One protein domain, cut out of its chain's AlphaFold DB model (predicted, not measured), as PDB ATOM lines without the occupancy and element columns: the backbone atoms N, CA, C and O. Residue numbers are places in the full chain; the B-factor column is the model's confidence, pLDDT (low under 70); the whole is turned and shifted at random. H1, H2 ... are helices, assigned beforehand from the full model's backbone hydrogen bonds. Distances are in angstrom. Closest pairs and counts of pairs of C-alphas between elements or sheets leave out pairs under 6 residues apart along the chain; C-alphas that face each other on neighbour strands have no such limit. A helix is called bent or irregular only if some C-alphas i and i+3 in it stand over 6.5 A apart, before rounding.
ATOM      1  N   GLU A 273      80.766 139.875 141.810       51.50
ATOM      2  CA  GLU A 273      80.724 138.775 142.779       51.50
ATOM      3  C   GLU A 273      82.134 138.303 143.173       51.50
ATOM      4  O   GLU A 273      82.356 137.981 144.341       51.50
ATOM      5  N   GLU A 274      83.107 138.320 142.258       52.22
ATOM      6  CA  GLU A 274      84.502 137.967 142.543       52.22
ATOM      7  C   GLU A 274      85.214 139.034 143.391       52.22
ATOM      8  O   GLU A 274      85.880 138.690 144.368       52.22
ATOM      9  N   ALA A 275      84.991 140.322 143.109       51.53
ATOM     10  CA  ALA A 275      85.483 141.420 143.942       51.53
ATOM     11  C   ALA A 275      84.831 141.423 145.336       51.53
ATOM     12  O   ALA A 275      85.521 141.571 146.342       51.53
ATOM     13  N   VAL A 276      83.519 141.179 145.419       53.94
ATOM     14  CA  VAL A 276      82.806 141.046 146.699       53.94
ATOM     15  C   VAL A 276      83.312 139.831 147.474       53.94
ATOM     16  O   VAL A 276      83.457 139.905 148.689       53.94
ATOM     17  N   LYS A 277      83.633 138.718 146.807       54.78
ATOM     18  CA  LYS A 277      84.186 137.528 147.462       54.78
ATOM     19  C   LYS A 277      85.616 137.754 147.954       54.78
ATOM     20  O   LYS A 277      85.922 137.353 149.072       54.78
ATOM     21  N   ALA A 278      86.448 138.450 147.180       55.59
ATOM     22  CA  ALA A 278      87.789 138.851 147.597       55.59
ATOM     23  C   ALA A 278      87.754 139.808 148.802       55.59
ATOM     24  O   ALA A 278      88.505 139.610 149.754       55.59
ATOM     25  N   GLU A 279      86.834 140.781 148.824       55.75
ATOM     26  CA  GLU A 279      86.642 141.658 149.986       55.75
ATOM     27  C   GLU A 279      86.058 140.918 151.199       55.75
ATOM     28  O   GLU A 279      86.430 141.203 152.338       55.75
ATOM     29  N   VAL A 280      85.164 139.947 150.991       56.78
ATOM     30  CA  VAL A 280      84.634 139.095 152.069       56.78
ATOM     31  C   VAL A 280      85.735 138.209 152.655       56.78
ATOM     32  O   VAL A 280      85.792 138.052 153.877       56.78
ATOM     33  N   ASP A 281      86.632 137.678 151.822       61.50
ATOM     34  CA  ASP A 281      87.786 136.890 152.254       61.50
ATOM     35  C   ASP A 281      88.819 137.770 152.982       61.50
ATOM     36  O   ASP A 281      89.298 137.381 154.050       61.50
ATOM     37  N   GLU A 282      89.089 138.993 152.506       65.56
ATOM     38  CA  GLU A 282      89.952 139.966 153.193       65.56
ATOM     39  C   GLU A 282      89.347 140.409 154.538       65.56
ATOM     40  O   GLU A 282      90.030 140.412 155.561       65.56
ATOM     41  N   HIS A 283      88.045 140.701 154.592       66.62
ATOM     42  CA  HIS A 283      87.357 141.065 155.832       66.62
ATOM     43  C   HIS A 283      87.276 139.887 156.821       66.62
ATOM     44  O   HIS A 283      87.398 140.073 158.036       66.62
ATOM     45  N   SER A 284      87.109 138.657 156.324       76.25
ATOM     46  CA  SER A 284      87.161 137.428 157.127       76.25
ATOM     47  C   SER A 284      88.556 137.208 157.716       76.25
ATOM     48  O   SER A 284      88.681 136.979 158.922       76.25
ATOM     49  N   LEU A 285      89.610 137.366 156.910       75.25
ATOM     50  CA  LEU A 285      91.003 137.289 157.356       75.25
ATOM     51  C   LEU A 285      91.339 138.394 158.359       75.25
ATOM     52  O   LEU A 285      91.935 138.108 159.395       75.25
ATOM     53  N   ARG A 286      90.882 139.629 158.131       75.94
ATOM     54  CA  ARG A 286      91.067 140.760 159.052       75.94
ATOM     55  C   ARG A 286      90.351 140.542 160.388       75.94
ATOM     56  O   ARG A 286      90.888 140.873 161.448       75.94
ATOM     57  N   SER A 287      89.164 139.932 160.370       75.88
ATOM     58  CA  SER A 287      88.437 139.523 161.578       75.88
ATOM     59  C   SER A 287      89.176 138.411 162.336       75.88
ATOM     60  O   SER A 287      89.375 138.514 163.549       75.88
ATOM     61  N   GLN A 288      89.679 137.397 161.622       76.19
ATOM     62  CA  GLN A 288      90.510 136.332 162.197       76.19
ATOM     63  C   GLN A 288      91.824 136.870 162.774       76.19
ATOM     64  O   GLN A 288      92.214 136.466 163.865       76.19
ATOM     65  N   ALA A 289      92.471 137.824 162.104       74.50
ATOM     66  CA  ALA A 289      93.670 138.515 162.569       74.50
ATOM     67  C   ALA A 289      93.395 139.357 163.826       74.50
ATOM     68  O   ALA A 289      94.147 139.303 164.798       74.50
ATOM     69  N   THR A 290      92.270 140.073 163.871       75.06
ATOM     70  CA  THR A 290      91.860 140.852 165.051       75.06
ATOM     71  C   THR A 290      91.559 139.943 166.245       75.06
ATOM     72  O   THR A 290      91.996 140.218 167.367       75.06
ATOM     73  N   ALA A 291      90.881 138.816 166.006       75.69
ATOM     74  CA  ALA A 291      90.689 137.778 167.009       75.69
ATOM     75  C   ALA A 291      92.037 137.185 167.450       75.69
ATOM     76  O   ALA A 291      92.287 137.054 168.645       75.69
ATOM     77  N   PHE A 292      92.948 136.908 166.515       75.19
ATOM     78  CA  PHE A 292      94.278 136.379 166.801       75.19
ATOM     79  C   PHE A 292      95.090 137.307 167.712       75.19
ATOM     80  O   PHE A 292      95.652 136.825 168.690       75.19
ATOM     81  N   ILE A 293      95.090 138.624 167.476       71.06
ATOM     82  CA  ILE A 293      95.739 139.612 168.361       71.06
ATOM     83  C   ILE A 293      95.139 139.568 169.772       71.06
ATOM     84  O   ILE A 293      95.877 139.632 170.760       71.06
ATOM     85  N   GLY A 294      93.812 139.460 169.873       65.62
ATOM     86  CA  GLY A 294      93.102 139.393 171.149       65.62
ATOM     87  C   GLY A 294      93.462 138.150 171.957       65.62
ATOM     88  O   GLY A 294      93.729 138.250 173.150       65.62
ATOM     89  N   VAL A 295      93.541 136.991 171.299       64.62
ATOM     90  CA  VAL A 295      93.844 135.729 171.978       64.62
ATOM     91  C   VAL A 295      95.368 135.551 172.174       64.62
ATOM     92  O   VAL A 295      95.786 134.980 173.172       64.62
ATOM     93  N   ALA A 296      96.235 136.078 171.298       59.12
ATOM     94  CA  ALA A 296      97.700 136.021 171.456       59.12
ATOM     95  C   ALA A 296      98.227 136.847 172.642       59.12
ATOM     96  O   ALA A 296      99.277 136.522 173.193       59.12
ATOM     97  N   LYS A 297      97.489 137.882 173.059       59.50
ATOM     98  CA  LYS A 297      97.779 138.686 174.259       59.50
ATOM     99  C   LYS A 297      97.170 138.108 175.544       59.50
ATOM    100  O   LYS A 297      97.392 138.668 176.616       59.50
ATOM    101  N   ASP A 298      96.409 137.018 175.453       54.00
ATOM    102  CA  ASP A 298      95.735 136.399 176.592       54.00
ATOM    103  C   ASP A 298      96.691 135.483 177.376       54.00
ATOM    104  O   ASP A 298      97.122 134.427 176.909       54.00
ATOM    105  N   THR A 299      97.027 135.893 178.601       56.59
ATOM    106  CA  THR A 299      97.930 135.177 179.517       56.59
ATOM    107  C   THR A 299      97.291 133.955 180.185       56.59
ATOM    108  O   THR A 299      97.937 133.310 181.006       56.59
ATOM    109  N   THR A 300      96.028 133.637 179.879       57.53
ATOM    110  CA  THR A 300      95.315 132.467 180.428       57.53
ATOM    111  C   THR A 300      95.457 131.197 179.578       57.53
ATOM    112  O   THR A 300      94.897 130.155 179.923       57.53
ATOM    113  N   ARG A 301      96.224 131.260 178.480       64.19
ATOM    114  CA  ARG A 301      96.483 130.124 177.583       64.19
ATOM    115  C   ARG A 301      97.324 129.026 178.236       64.19
ATOM    116  O   ARG A 301      98.173 129.291 179.087       64.19
ATOM    117  N   SER A 302      97.122 127.787 177.780       70.44
ATOM    118  CA  SER A 302      97.986 126.669 178.161       70.44
ATOM    119  C   SER A 302      99.424 126.927 177.685       70.44
ATOM    120  O   SER A 302      99.652 127.555 176.646       70.44
ATOM    121  N   SER A 303     100.416 126.441 178.437       62.34
ATOM    122  CA  SER A 303     101.832 126.587 178.072       62.34
ATOM    123  C   SER A 303     102.160 125.928 176.727       62.34
ATOM    124  O   SER A 303     103.089 126.351 176.048       62.34
ATOM    125  N   GLU A 304     101.382 124.927 176.316       67.50
ATOM    126  CA  GLU A 304     101.524 124.239 175.032       67.50
ATOM    127  C   GLU A 304     101.008 125.098 173.865       67.50
ATOM    128  O   GLU A 304     101.676 125.206 172.835       67.50
ATOM    129  N   ASP A 305      99.885 125.799 174.043       68.00
ATOM    130  CA  ASP A 305      99.324 126.689 173.017       68.00
ATOM    131  C   ASP A 305     100.187 127.938 172.794       68.00
ATOM    132  O   ASP A 305     100.313 128.427 171.667       68.00
ATOM    133  N   ALA A 306     100.821 128.442 173.857       72.06
ATOM    134  CA  ALA A 306     101.750 129.569 173.784       72.06
ATOM    135  C   ALA A 306     103.029 129.229 172.998       72.06
ATOM    136  O   ALA A 306     103.593 130.088 172.317       72.06
ATOM    137  N   VAL A 307     103.488 127.977 173.068       76.38
ATOM    138  CA  VAL A 307     104.696 127.505 172.374       76.38
ATOM    139  C   VAL A 307     104.387 127.059 170.938       76.38
ATOM    140  O   VAL A 307     105.219 127.234 170.056       76.38
ATOM    141  N   SER A 308     103.180 126.552 170.675       77.31
ATOM    142  CA  SER A 308     102.745 126.094 169.345       77.31
ATOM    143  C   SER A 308     102.302 127.231 168.404       77.31
ATOM    144  O   SER A 308     102.261 127.047 167.187       77.31
ATOM    145  N   THR A 309     101.975 128.412 168.940       82.62
ATOM    146  CA  THR A 309     101.493 129.557 168.147       82.62
ATOM    147  C   THR A 309     102.633 130.548 167.843       82.62
ATOM    148  O   THR A 309     103.306 130.994 168.782       82.62
ATOM    149  N   PRO A 310     102.864 130.920 166.569       85.00
ATOM    150  CA  PRO A 310     103.863 131.924 166.209       85.00
ATOM    151  C   PRO A 310     103.401 133.337 166.578       85.00
ATOM    152  O   PRO A 310     102.208 133.642 166.533       85.00
ATOM    153  N   LEU A 311     104.343 134.198 166.961       80.88
ATOM    154  CA  LEU A 311     104.058 135.590 167.315       80.88
ATOM    155  C   LEU A 311     104.130 136.518 166.083       80.88
ATOM    156  O   LEU A 311     104.897 136.243 165.158       80.88
ATOM    157  N   PRO A 312     103.373 137.634 166.059       76.88
ATOM    158  CA  PRO A 312     103.514 138.665 165.023       76.88
ATOM    159  C   PRO A 312     104.946 139.216 164.968       76.88
ATOM    160  O   PRO A 312     105.500 139.555 166.013       76.88
ATOM    161  N   GLY A 313     105.556 139.282 163.778       74.19
ATOM    162  CA  GLY A 313     106.953 139.695 163.591       74.19
ATOM    163  C   GLY A 313     108.027 138.651 163.953       74.19
ATOM    164  O   GLY A 313     109.220 138.958 163.880       74.19
ATOM    165  N   GLU A 314     107.652 137.427 164.351       81.38
ATOM    166  CA  GLU A 314     108.586 136.322 164.621       81.38
ATOM    167  C   GLU A 314     108.971 135.612 163.312       81.38
ATOM    168  O   GLU A 314     108.111 135.216 162.523       81.38
ATOM    169  N   THR A 315     110.270 135.410 163.066       85.75
ATOM    170  CA  THR A 315     110.730 134.620 161.910       85.75
ATOM    171  C   THR A 315     110.563 133.122 162.173       85.75
ATOM    172  O   THR A 315     110.567 132.687 163.325       85.75
ATOM    173  N   LEU A 316     110.487 132.302 161.116       83.56
ATOM    174  CA  LEU A 316     110.428 130.837 161.245       83.56
ATOM    175  C   LEU A 316     111.562 130.281 162.128       83.56
ATOM    176  O   LEU A 316     111.336 129.389 162.944       83.56
ATOM    177  N   ALA A 317     112.767 130.844 162.001       81.44
ATOM    178  CA  ALA A 317     113.921 130.459 162.806       81.44
ATOM    179  C   ALA A 317     113.717 130.767 164.301       81.44
ATOM    180  O   ALA A 317     114.004 129.920 165.146       81.44
ATOM    181  N   MET A 318     113.173 131.944 164.633       82.75
ATOM    182  CA  MET A 318     112.883 132.338 166.019       82.75
ATOM    183  C   MET A 318     111.756 131.489 166.624       82.75
ATOM    184  O   MET A 318     111.899 130.986 167.740       82.75
ATOM    185  N   PHE A 319     110.695 131.243 165.848       87.06
ATOM    186  CA  PHE A 319     109.581 130.385 166.248       87.06
ATOM    187  C   PHE A 319     110.051 128.964 166.551       87.06
ATOM    188  O   PHE A 319     109.749 128.427 167.619       87.06
ATOM    189  N   TYR A 320     110.834 128.358 165.654       86.88
ATOM    190  CA  TYR A 320     111.361 127.015 165.867       86.88
ATOM    191  C   TYR A 320     112.337 126.958 167.045       86.88
ATOM    192  O   TYR A 320     112.253 126.034 167.848       86.88
ATOM    193  N   ALA A 321     113.211 127.954 167.217       85.75
ATOM    194  CA  ALA A 321     114.141 127.998 168.346       85.75
ATOM    195  C   ALA A 321     113.412 127.981 169.703       85.75
ATOM    196  O   ALA A 321     113.803 127.242 170.605       85.75
ATOM    197  N   ARG A 322     112.309 128.733 169.825       85.75
ATOM    198  CA  ARG A 322     111.469 128.783 171.033       85.75
ATOM    199  C   ARG A 322     110.615 127.529 171.231       85.75
ATOM    200  O   ARG A 322     110.334 127.153 172.366       85.75
ATOM    201  N   SER A 323     110.191 126.889 170.143       87.19
ATOM    202  CA  SER A 323     109.255 125.754 170.161       87.19
ATOM    203  C   SER A 323     109.897 124.388 169.896       87.19
ATOM    204  O   SER A 323     109.195 123.377 169.815       87.19
ATOM    205  N   ARG A 324     111.232 124.325 169.829       86.06
ATOM    206  CA  ARG A 324     112.016 123.134 169.472       86.06
ATOM    207  C   ARG A 324     111.641 121.896 170.282       86.06
ATOM    208  O   ARG A 324     111.431 120.830 169.711       86.06
ATOM    209  N   GLU A 325     111.541 122.026 171.603       85.81
ATOM    210  CA  GLU A 325     111.239 120.901 172.502       85.81
ATOM    211  C   GLU A 325     109.812 120.373 172.316       85.81
ATOM    212  O   GLU A 325     109.584 119.162 172.340       85.81
ATOM    213  N   TYR A 326     108.855 121.272 172.064       87.00
ATOM    214  CA  TYR A 326     107.467 120.909 171.791       87.00
ATOM    215  C   TYR A 326     107.356 120.119 170.482       87.00
ATOM    216  O   TYR A 326     106.750 119.045 170.453       87.00
ATOM    217  N   TRP A 327     107.997 120.599 169.413       89.56
ATOM    218  CA  TRP A 327     107.965 119.931 168.113       89.56
ATOM    219  C   TRP A 327     108.761 118.630 168.084       89.56
ATOM    220  O   TRP A 327     108.306 117.671 167.469       89.56
ATOM    221  N   ALA A 328     109.881 118.545 168.805       87.00
ATOM    222  CA  ALA A 328     110.621 117.295 168.969       87.00
ATOM    223  C   ALA A 328     109.787 116.234 169.709       87.00
ATOM    224  O   ALA A 328     109.715 115.087 169.273       87.00
ATOM    225  N   LYS A 329     109.089 116.619 170.787       88.19
ATOM    226  CA  LYS A 329     108.176 115.723 171.516       88.19
ATOM    227  C   LYS A 329     107.008 115.268 170.640       88.19
ATOM    228  O   LYS A 329     106.614 114.107 170.701       88.19
ATOM    229  N   LYS A 330     106.468 116.164 169.813       86.62
ATOM    230  CA  LYS A 330     105.364 115.866 168.895       86.62
ATOM    231  C   LYS A 330     105.792 114.954 167.744       86.62
ATOM    232  O   LYS A 330     105.080 114.002 167.446       86.62
ATOM    233  N   ALA A 331     106.977 115.180 167.177       88.12
ATOM    234  CA  ALA A 331     107.578 114.308 166.169       88.12
ATOM    235  C   ALA A 331     107.826 112.889 166.707       88.12
ATOM    236  O   ALA A 331     107.592 111.912 165.999       88.12
ATOM    237  N   HIS A 332     108.213 112.773 167.982       86.38
ATOM    238  CA  HIS A 332     108.397 111.490 168.668       86.38
ATOM    239  C   HIS A 332     107.087 110.723 168.886       86.38
ATOM    240  O   HIS A 332     107.102 109.509 169.054       86.38
ATOM    241  N   GLN A 333     105.956 111.428 168.945       86.81
ATOM    242  CA  GLN A 333     104.635 110.813 169.084       86.81
ATOM    243  C   GLN A 333     104.059 110.385 167.731       86.81
ATOM    244  O   GLN A 333     103.309 109.415 167.675       86.81
ATOM    245  N   SER A 334     104.388 111.103 166.654       81.75
ATOM    246  CA  SER A 334     103.924 110.792 165.298       81.75
ATOM    247  C   SER A 334     104.819 109.801 164.552       81.75
ATOM    248  O   SER A 334     104.353 109.155 163.619       81.75
ATOM    249  N   SER A 335     106.094 109.689 164.933       79.81
ATOM    250  CA  SER A 335     107.084 108.820 164.292       79.81
ATOM    251  C   SER A 335     108.006 108.170 165.332       79.81
ATOM    252  O   SER A 335     108.336 108.793 166.339       79.81
ATOM    253  N   ASP A 336     108.467 106.941 165.075       80.62
ATOM    254  CA  ASP A 336     109.488 106.253 165.898       80.62
ATOM    255  C   ASP A 336     110.924 106.588 165.434       80.62
ATOM    256  O   ASP A 336     111.895 105.891 165.731       80.62
ATOM    257  N   ASN A 337     111.070 107.677 164.671       83.69
ATOM    258  CA  ASN A 337     112.355 108.150 164.177       83.69
ATOM    259  C   ASN A 337     113.187 108.706 165.345       83.69
ATOM    260  O   ASN A 337     112.665 109.340 166.262       83.69
ATOM    261  N   ARG A 338     114.508 108.478 165.329       83.62
ATOM    262  CA  ARG A 338     115.425 108.882 166.413       83.62
ATOM    263  C   ARG A 338     116.555 109.773 165.901       83.62
ATOM    264  O   ARG A 338     116.867 109.807 164.712       83.62
ATOM    265  N   GLY A 339     117.182 110.511 166.816       83.12
ATOM    266  CA  GLY A 339     118.396 111.279 166.534       83.12
ATOM    267  C   GLY A 339     118.193 112.417 165.524       83.12
ATOM    268  O   GLY A 339     117.348 113.291 165.719       83.12
ATOM    269  N   LYS A 340     119.009 112.449 164.461       83.19
ATOM    270  CA  LYS A 340     118.986 113.517 163.438       83.19
ATOM    271  C   LYS A 340     117.650 113.572 162.680       83.19
ATOM    272  O   LYS A 340     117.150 114.662 162.414       83.19
ATOM    273  N   MET A 341     117.038 112.419 162.408       82.75
ATOM    274  CA  MET A 341     115.779 112.338 161.660       82.75
ATOM    275  C   MET A 341     114.603 112.928 162.452       82.75
ATOM    276  O   MET A 341     113.837 113.714 161.909       82.75
ATOM    277  N   LEU A 342     114.546 112.685 163.765       87.00
ATOM    278  CA  LEU A 342     113.545 113.292 164.648       87.00
ATOM    279  C   LEU A 342     113.625 114.827 164.668       87.00
ATOM    280  O   LEU A 342     112.604 115.512 164.680       87.00
ATOM    281  N   ARG A 343     114.844 115.381 164.692       83.19
ATOM    282  CA  ARG A 343     115.044 116.838 164.663       83.19
ATOM    283  C   ARG A 343     114.526 117.443 163.359       83.19
ATOM    284  O   ARG A 343     113.889 118.496 163.405       83.19
ATOM    285  N   ARG A 344     114.739 116.750 162.234       87.88
ATOM    286  CA  ARG A 344     114.196 117.126 160.923       87.88
ATOM    287  C   ARG A 344     112.671 117.093 160.925       87.88
ATOM    288  O   ARG A 344     112.052 118.085 160.564       87.88
ATOM    289  N   ASP A 345     112.075 116.010 161.411       87.19
ATOM    290  CA  ASP A 345     110.618 115.855 161.443       87.19
ATOM    291  C   ASP A 345     109.962 116.905 162.360       87.19
ATOM    292  O   ASP A 345     108.944 117.503 162.011       87.19
ATOM    293  N   GLY A 346     110.595 117.225 163.495       89.44
ATOM    294  CA  GLY A 346     110.172 118.326 164.360       89.44
ATOM    295  C   GLY A 346     110.252 119.695 163.675       89.44
ATOM    296  O   GLY A 346     109.358 120.521 163.849       89.44
ATOM    297  N   PHE A 347     111.290 119.947 162.873       89.69
ATOM    298  CA  PHE A 347     111.393 121.184 162.093       89.69
ATOM    299  C   PHE A 347     110.300 121.282 161.025       89.69
ATOM    300  O   PHE A 347     109.643 122.317 160.934       89.69
ATOM    301  N   THR A 348     110.041 120.203 160.285       90.38
ATOM    302  CA  THR A 348     108.977 120.156 159.270       90.38
ATOM    303  C   THR A 348     107.608 120.454 159.882       90.38
ATOM    304  O   THR A 348     106.883 121.313 159.383       90.38
ATOM    305  N   LEU A 349     107.277 119.842 161.025       87.62
ATOM    306  CA  LEU A 349     106.012 120.098 161.723       87.62
ATOM    307  C   LEU A 349     105.876 121.557 162.192       87.62
ATOM    308  O   LEU A 349     104.786 122.136 162.137       87.62
ATOM    309  N   ALA A 350     106.975 122.172 162.637       88.50
ATOM    310  CA  ALA A 350     106.997 123.585 162.998       88.50
ATOM    311  C   ALA A 350     106.819 124.490 161.769       88.50
ATOM    312  O   ALA A 350     106.071 125.468 161.823       88.50
ATOM    313  N   GLN A 351     107.469 124.152 160.655       89.31
ATOM    314  CA  GLN A 351     107.381 124.880 159.392       89.31
ATOM    315  C   GLN A 351     105.963 124.851 158.813       89.31
ATOM    316  O   GLN A 351     105.455 125.892 158.395       89.31
ATOM    317  N   GLU A 352     105.301 123.696 158.838       88.56
ATOM    318  CA  GLU A 352     103.904 123.547 158.424       88.56
ATOM    319  C   GLU A 352     102.957 124.380 159.291       88.56
ATOM    320  O   GLU A 352     102.041 125.030 158.784       88.56
ATOM    321  N   ARG A 353     103.184 124.421 160.611       85.94
ATOM    322  CA  ARG A 353     102.388 125.302 161.466       85.94
ATOM    323  C   ARG A 353     102.645 126.770 161.200       85.94
ATOM    324  O   ARG A 353     101.685 127.528 161.114       85.94
ATOM    325  N   TYR A 354     103.896 127.174 161.041       86.44
ATOM    326  CA  TYR A 354     104.229 128.559 160.743       86.44
ATOM    327  C   TYR A 354     103.627 129.013 159.404       86.44
ATOM    328  O   TYR A 354     103.060 130.102 159.324       86.44
ATOM    329  N   SER A 355     103.670 128.170 158.366       85.50
ATOM    330  CA  SER A 355     103.103 128.492 157.050       85.50
ATOM    331  C   SER A 355     101.582 128.661 157.088       85.50
ATOM    332  O   SER A 355     101.064 129.565 156.434       85.50
ATOM    333  N   ALA A 356     100.876 127.879 157.914       86.12
ATOM    334  CA  ALA A 356      99.437 128.029 158.126       86.12
ATOM    335  C   ALA A 356      99.064 129.373 158.783       86.12
ATOM    336  O   ALA A 356      98.028 129.950 158.459       86.12
ATOM    337  N   TYR A 357      99.903 129.894 159.686       83.00
ATOM    338  CA  TYR A 357      99.673 131.189 160.340       83.00
ATOM    339  C   TYR A 357     100.227 132.379 159.554       83.00
ATOM    340  O   TYR A 357      99.766 133.493 159.773       83.00
ATOM    341  N   LYS A 358     101.151 132.172 158.610       84.12
ATOM    342  CA  LYS A 358     101.745 133.226 157.772       84.12
ATOM    343  C   LYS A 358     100.732 134.211 157.152       84.12
ATOM    344  O   LYS A 358     100.969 135.409 157.284       84.12
ATOM    345  N   PRO A 359      99.613 133.783 156.526       83.44
ATOM    346  CA  PRO A 359      98.632 134.732 155.986       83.44
ATOM    347  C   PRO A 359      97.936 135.553 157.082       83.44
ATOM    348  O   PRO A 359      97.690 136.741 156.902       83.44
ATOM    349  N   ILE A 360      97.671 134.945 158.243       82.19
ATOM    350  CA  ILE A 360      97.058 135.627 159.391       82.19
ATOM    351  C   ILE A 360      98.052 136.623 160.001       82.19
ATOM    352  O   ILE A 360      97.672 137.747 160.304       82.19
ATOM    353  N   LEU A 361      99.322 136.238 160.155       79.25
ATOM    354  CA  LEU A 361     100.380 137.101 160.686       79.25
ATOM    355  C   LEU A 361     100.629 138.316 159.788       79.25
ATOM    356  O   LEU A 361     100.760 139.414 160.314       79.25
ATOM    357  N   GLY A 362     100.607 138.147 158.463       81.00
ATOM    358  CA  GLY A 362     100.731 139.266 157.524       81.00
ATOM    359  C   GLY A 362      99.592 140.283 157.657       81.00
ATOM    360  O   GLY A 362      99.835 141.488 157.671       81.00
ATOM    361  N   GLU A 363      98.351 139.822 157.841       82.00
ATOM    362  CA  GLU A 363      97.218 140.727 158.079       82.00
ATOM    363  C   GLU A 363      97.288 141.371 159.475       82.00
ATOM    364  O   GLU A 363      96.958 142.543 159.643       82.00
ATOM    365  N   VAL A 364      97.788 140.650 160.485       78.06
ATOM    366  CA  VAL A 364      98.072 141.218 161.812       78.06
ATOM    367  C   VAL A 364      99.128 142.322 161.727       78.06
ATOM    368  O   VAL A 364      98.944 143.379 162.326       78.06
ATOM    369  N   GLU A 365     100.207 142.109 160.978       79.38
ATOM    370  CA  GLU A 365     101.261 143.102 160.749       79.38
ATOM    371  C   GLU A 365     100.715 144.331 160.014       79.38
ATOM    372  O   GLU A 365     100.996 145.456 160.420       79.38
ATOM    373  N   LYS A 366      99.840 144.140 159.020       81.62
ATOM    374  CA  LYS A 366      99.132 145.228 158.326       81.62
ATOM    375  C   LYS A 366      98.229 146.035 159.269       81.62
ATOM    376  O   LYS A 366      98.273 147.264 159.245       81.62
ATOM    377  N   ILE A 367      97.462 145.373 160.145       79.19
ATOM    378  CA  ILE A 367      96.622 146.036 161.163       79.19
ATOM    379  C   ILE A 367      97.481 146.820 162.169       79.19
ATOM    380  O   ILE A 367      97.112 147.921 162.579       79.19
ATOM    381  N   LEU A 368      98.617 146.260 162.596       71.31
ATOM    382  CA  LEU A 368      99.525 146.907 163.546       71.31
ATOM    383  C   LEU A 368     100.266 148.099 162.919       71.31
ATOM    384  O   LEU A 368     100.424 149.124 163.585       71.31
ATOM    385  N   ALA A 369     100.628 148.006 161.637       76.31
ATOM    386  CA  ALA A 369     101.196 149.108 160.868       76.31
ATOM    387  C   ALA A 369     100.180 150.249 160.656       76.31
ATOM    388  O   ALA A 369     100.521 151.413 160.851       76.31
ATOM    389  N   GLU A 370      98.907 149.942 160.357       78.25
ATOM    390  CA  GLU A 370      97.820 150.943 160.317       78.25
ATOM    391  C   GLU A 370      97.613 151.643 161.671       78.25
ATOM    392  O   GLU A 370      97.216 152.809 161.721       78.25
ATOM    393  N   ALA A 371      97.903 150.952 162.778       73.88
ATOM    394  CA  ALA A 371      97.857 151.502 164.130       73.88
ATOM    395  C   ALA A 371      99.113 152.313 164.520       73.88
ATOM    396  O   ALA A 371      99.152 152.864 165.624       73.88
ATOM    397  N   GLY A 372     100.110 152.417 163.632       63.75
ATOM    398  CA  GLY A 372     101.313 153.229 163.820       63.75
ATOM    399  C   GLY A 372     102.394 152.601 164.703       63.75
ATOM    400  O   GLY A 372     103.189 153.346 165.273       63.75
ATOM    401  N   LEU A 373     102.414 151.269 164.855       64.12
ATOM    402  CA  LEU A 373     103.552 150.555 165.446       64.12
ATOM    403  C   LEU A 373     104.523 150.138 164.336       64.12
ATOM    404  O   LEU A 373     104.152 149.381 163.439       64.12
ATOM    405  N   ASP A 374     105.767 150.606 164.422       59.47
ATOM    406  CA  ASP A 374     106.816 150.265 163.462       59.47
ATOM    407  C   ASP A 374     107.249 148.790 163.592       59.47
ATOM    408  O   ASP A 374     107.211 148.183 164.669       59.47
ATOM    409  N   GLU A 375     107.716 148.209 162.483       59.53
ATOM    410  CA  GLU A 375     108.141 146.803 162.359       59.53
ATOM    411  C   GLU A 375     109.216 146.393 163.388       59.53
ATOM    412  O   GLU A 375     109.237 145.263 163.887       59.53
ATOM    413  N   GLU A 376     110.063 147.342 163.795       56.44
ATOM    414  CA  GLU A 376     111.074 147.150 164.837       56.44
ATOM    415  C   GLU A 376     110.475 147.014 166.246       56.44
ATOM    416  O   GLU A 376     110.987 146.248 167.066       56.44
ATOM    417  N   GLU A 377     109.379 147.713 166.543       63.00
ATOM    418  CA  GLU A 377     108.713 147.658 167.847       63.00
ATOM    419  C   GLU A 377     107.920 146.349 168.005       63.00
ATOM    420  O   GLU A 377     107.898 145.750 169.086       63.00
ATOM    421  N   MET A 378     107.382 145.830 166.895       60.66
ATOM    422  CA  MET A 378     106.759 144.505 166.818       60.66
ATOM    423  C   MET A 378     107.778 143.376 167.011       60.66
ATOM    424  O   MET A 378     107.581 142.500 167.856       60.66
ATOM    425  N   ARG A 379     108.919 143.436 166.309       61.94
ATOM    426  CA  ARG A 379     110.015 142.468 166.472       61.94
ATOM    427  C   ARG A 379     110.579 142.483 167.895       61.94
ATOM    428  O   ARG A 379     110.913 141.432 168.441       61.94
ATOM    429  N   LYS A 380     110.644 143.658 168.526       60.59
ATOM    430  CA  LYS A 380     111.068 143.803 169.923       60.59
ATOM    431  C   LYS A 380     110.077 143.153 170.891       60.59
ATOM    432  O   LYS A 380     110.521 142.474 171.811       60.59
ATOM    433  N   GLY A 381     108.771 143.287 170.644       61.31
ATOM    434  CA  GLY A 381     107.716 142.612 171.408       61.31
ATOM    435  C   GLY A 381     107.733 141.084 171.273       61.31
ATOM    436  O   GLY A 381     107.523 140.388 172.263       61.31
ATOM    437  N   ALA A 382     108.044 140.564 170.080       57.22
ATOM    438  CA  ALA A 382     108.206 139.128 169.833       57.22
ATOM    439  C   ALA A 382     109.496 138.553 170.451       57.22
ATOM    440  O   ALA A 382     109.493 137.432 170.957       57.22
ATOM    441  N   ALA A 383     110.589 139.324 170.457       50.72
ATOM    442  CA  ALA A 383     111.857 138.933 171.075       50.72
ATOM    443  C   ALA A 383     111.796 138.933 172.615       50.72
ATOM    444  O   ALA A 383     112.444 138.112 173.265       50.72
ATOM    445  N   THR A 384     110.996 139.815 173.219       52.53
ATOM    446  CA  THR A 384     110.717 139.810 174.661       52.53
ATOM    447  C   THR A 384     109.561 138.865 174.981       52.53
ATOM    448  O   THR A 384     108.460 139.297 175.321       52.53
TER     449      THR A 384
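Overview. This is residues 273 to 384 of the 397 residues of the protein "DUF4110 domain-containing protein" of Phlebia centrifuga (UniProt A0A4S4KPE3). The longest helix, H4, is bent, and the other helices are arranged along it: the kinked helix H3 packs on its first arm, H4a, while H1 crosses its second arm, H4b, and sticks out beyond with residues 273 to 281. The short helix H2 packs on H3 near the kink, and after H4b the printed part folds back into H5, which is near that arm without packing on it. The printed part has 112 residues with five named helices in the order H1, H2, H3, H4, H5 and no named strand, and its class is all helix. It is only just loose, close to compact, with a radius of gyration of the C-alphas of 16.2 A and spans of 49, 37 and 25 A.

Along the chain. H1 is residues 273 to 296, 33.4 A from first to last C-alpha, and begins with C-alpha 273 at (80.724, 138.775, 142.779). H2 is residues 303 to 308. H3, residues 316 to 334, is 21.5 A long and irregular, with C-alphas 322 and 325 8.0 A apart and a kink of 75 degrees near residue 323. H4, residues 340 to 370, was assigned as one helix by its hydrogen bonds but is bent, with C-alphas 356 and 359 7.1 A apart. Its arm H4a, residues 340 to 356, is 24.9 A long and begins with C-alpha 340 at (118.986, 113.517, 163.438); its arm H4b, residues 359 to 370, is 16.8 A long. H5 is residues 375 to 383 and ends with C-alpha 383 at (111.857, 138.933, 171.075).

Arrangement. H1 touches H4b with residues 285 to 293 alone, about perpendicular at 81 degrees; the closest C-alphas are those of Ala 289 and Val 364, 5.2 A apart. H4a and H4b stand at a steep tilt of 53 degrees. H3 touches H4a at a steep tilt of 63 degrees, opposite ways, closest at the C-alphas of Trp 327 and Gly 346, 4.6 A apart. H3 touches H2 with residues 322 to 326 alone, about perpendicular at 73 degrees; the C-alphas of Val 307 and Ser 323, the closest, are 5.4 A apart. H5 is close to H4b but not clearly touching, with the closest C-alphas, those of Ala 369 and Glu 375, 7.5 A apart. H1 is apart from H3, H4a and H5. In H1, H2, H4a, H4b and H5 every O i to N i+4 pair is within hydrogen-bond range; in H3, 13 of 15 are.

Size, cuts and confidence. The C-alphas farthest apart, those of Glu 273 and Gly 339, are 52.3 A from each other. Residues 273 to 281 stand free; the body without them spans 46 by 27 by 25 A. The printed part has no cut and no long link. The mean pLDDT of the printed part is 75.1, and it is under 70 at residues 273 to 283, 294 to 301, 303 to 305 and 372 to 384.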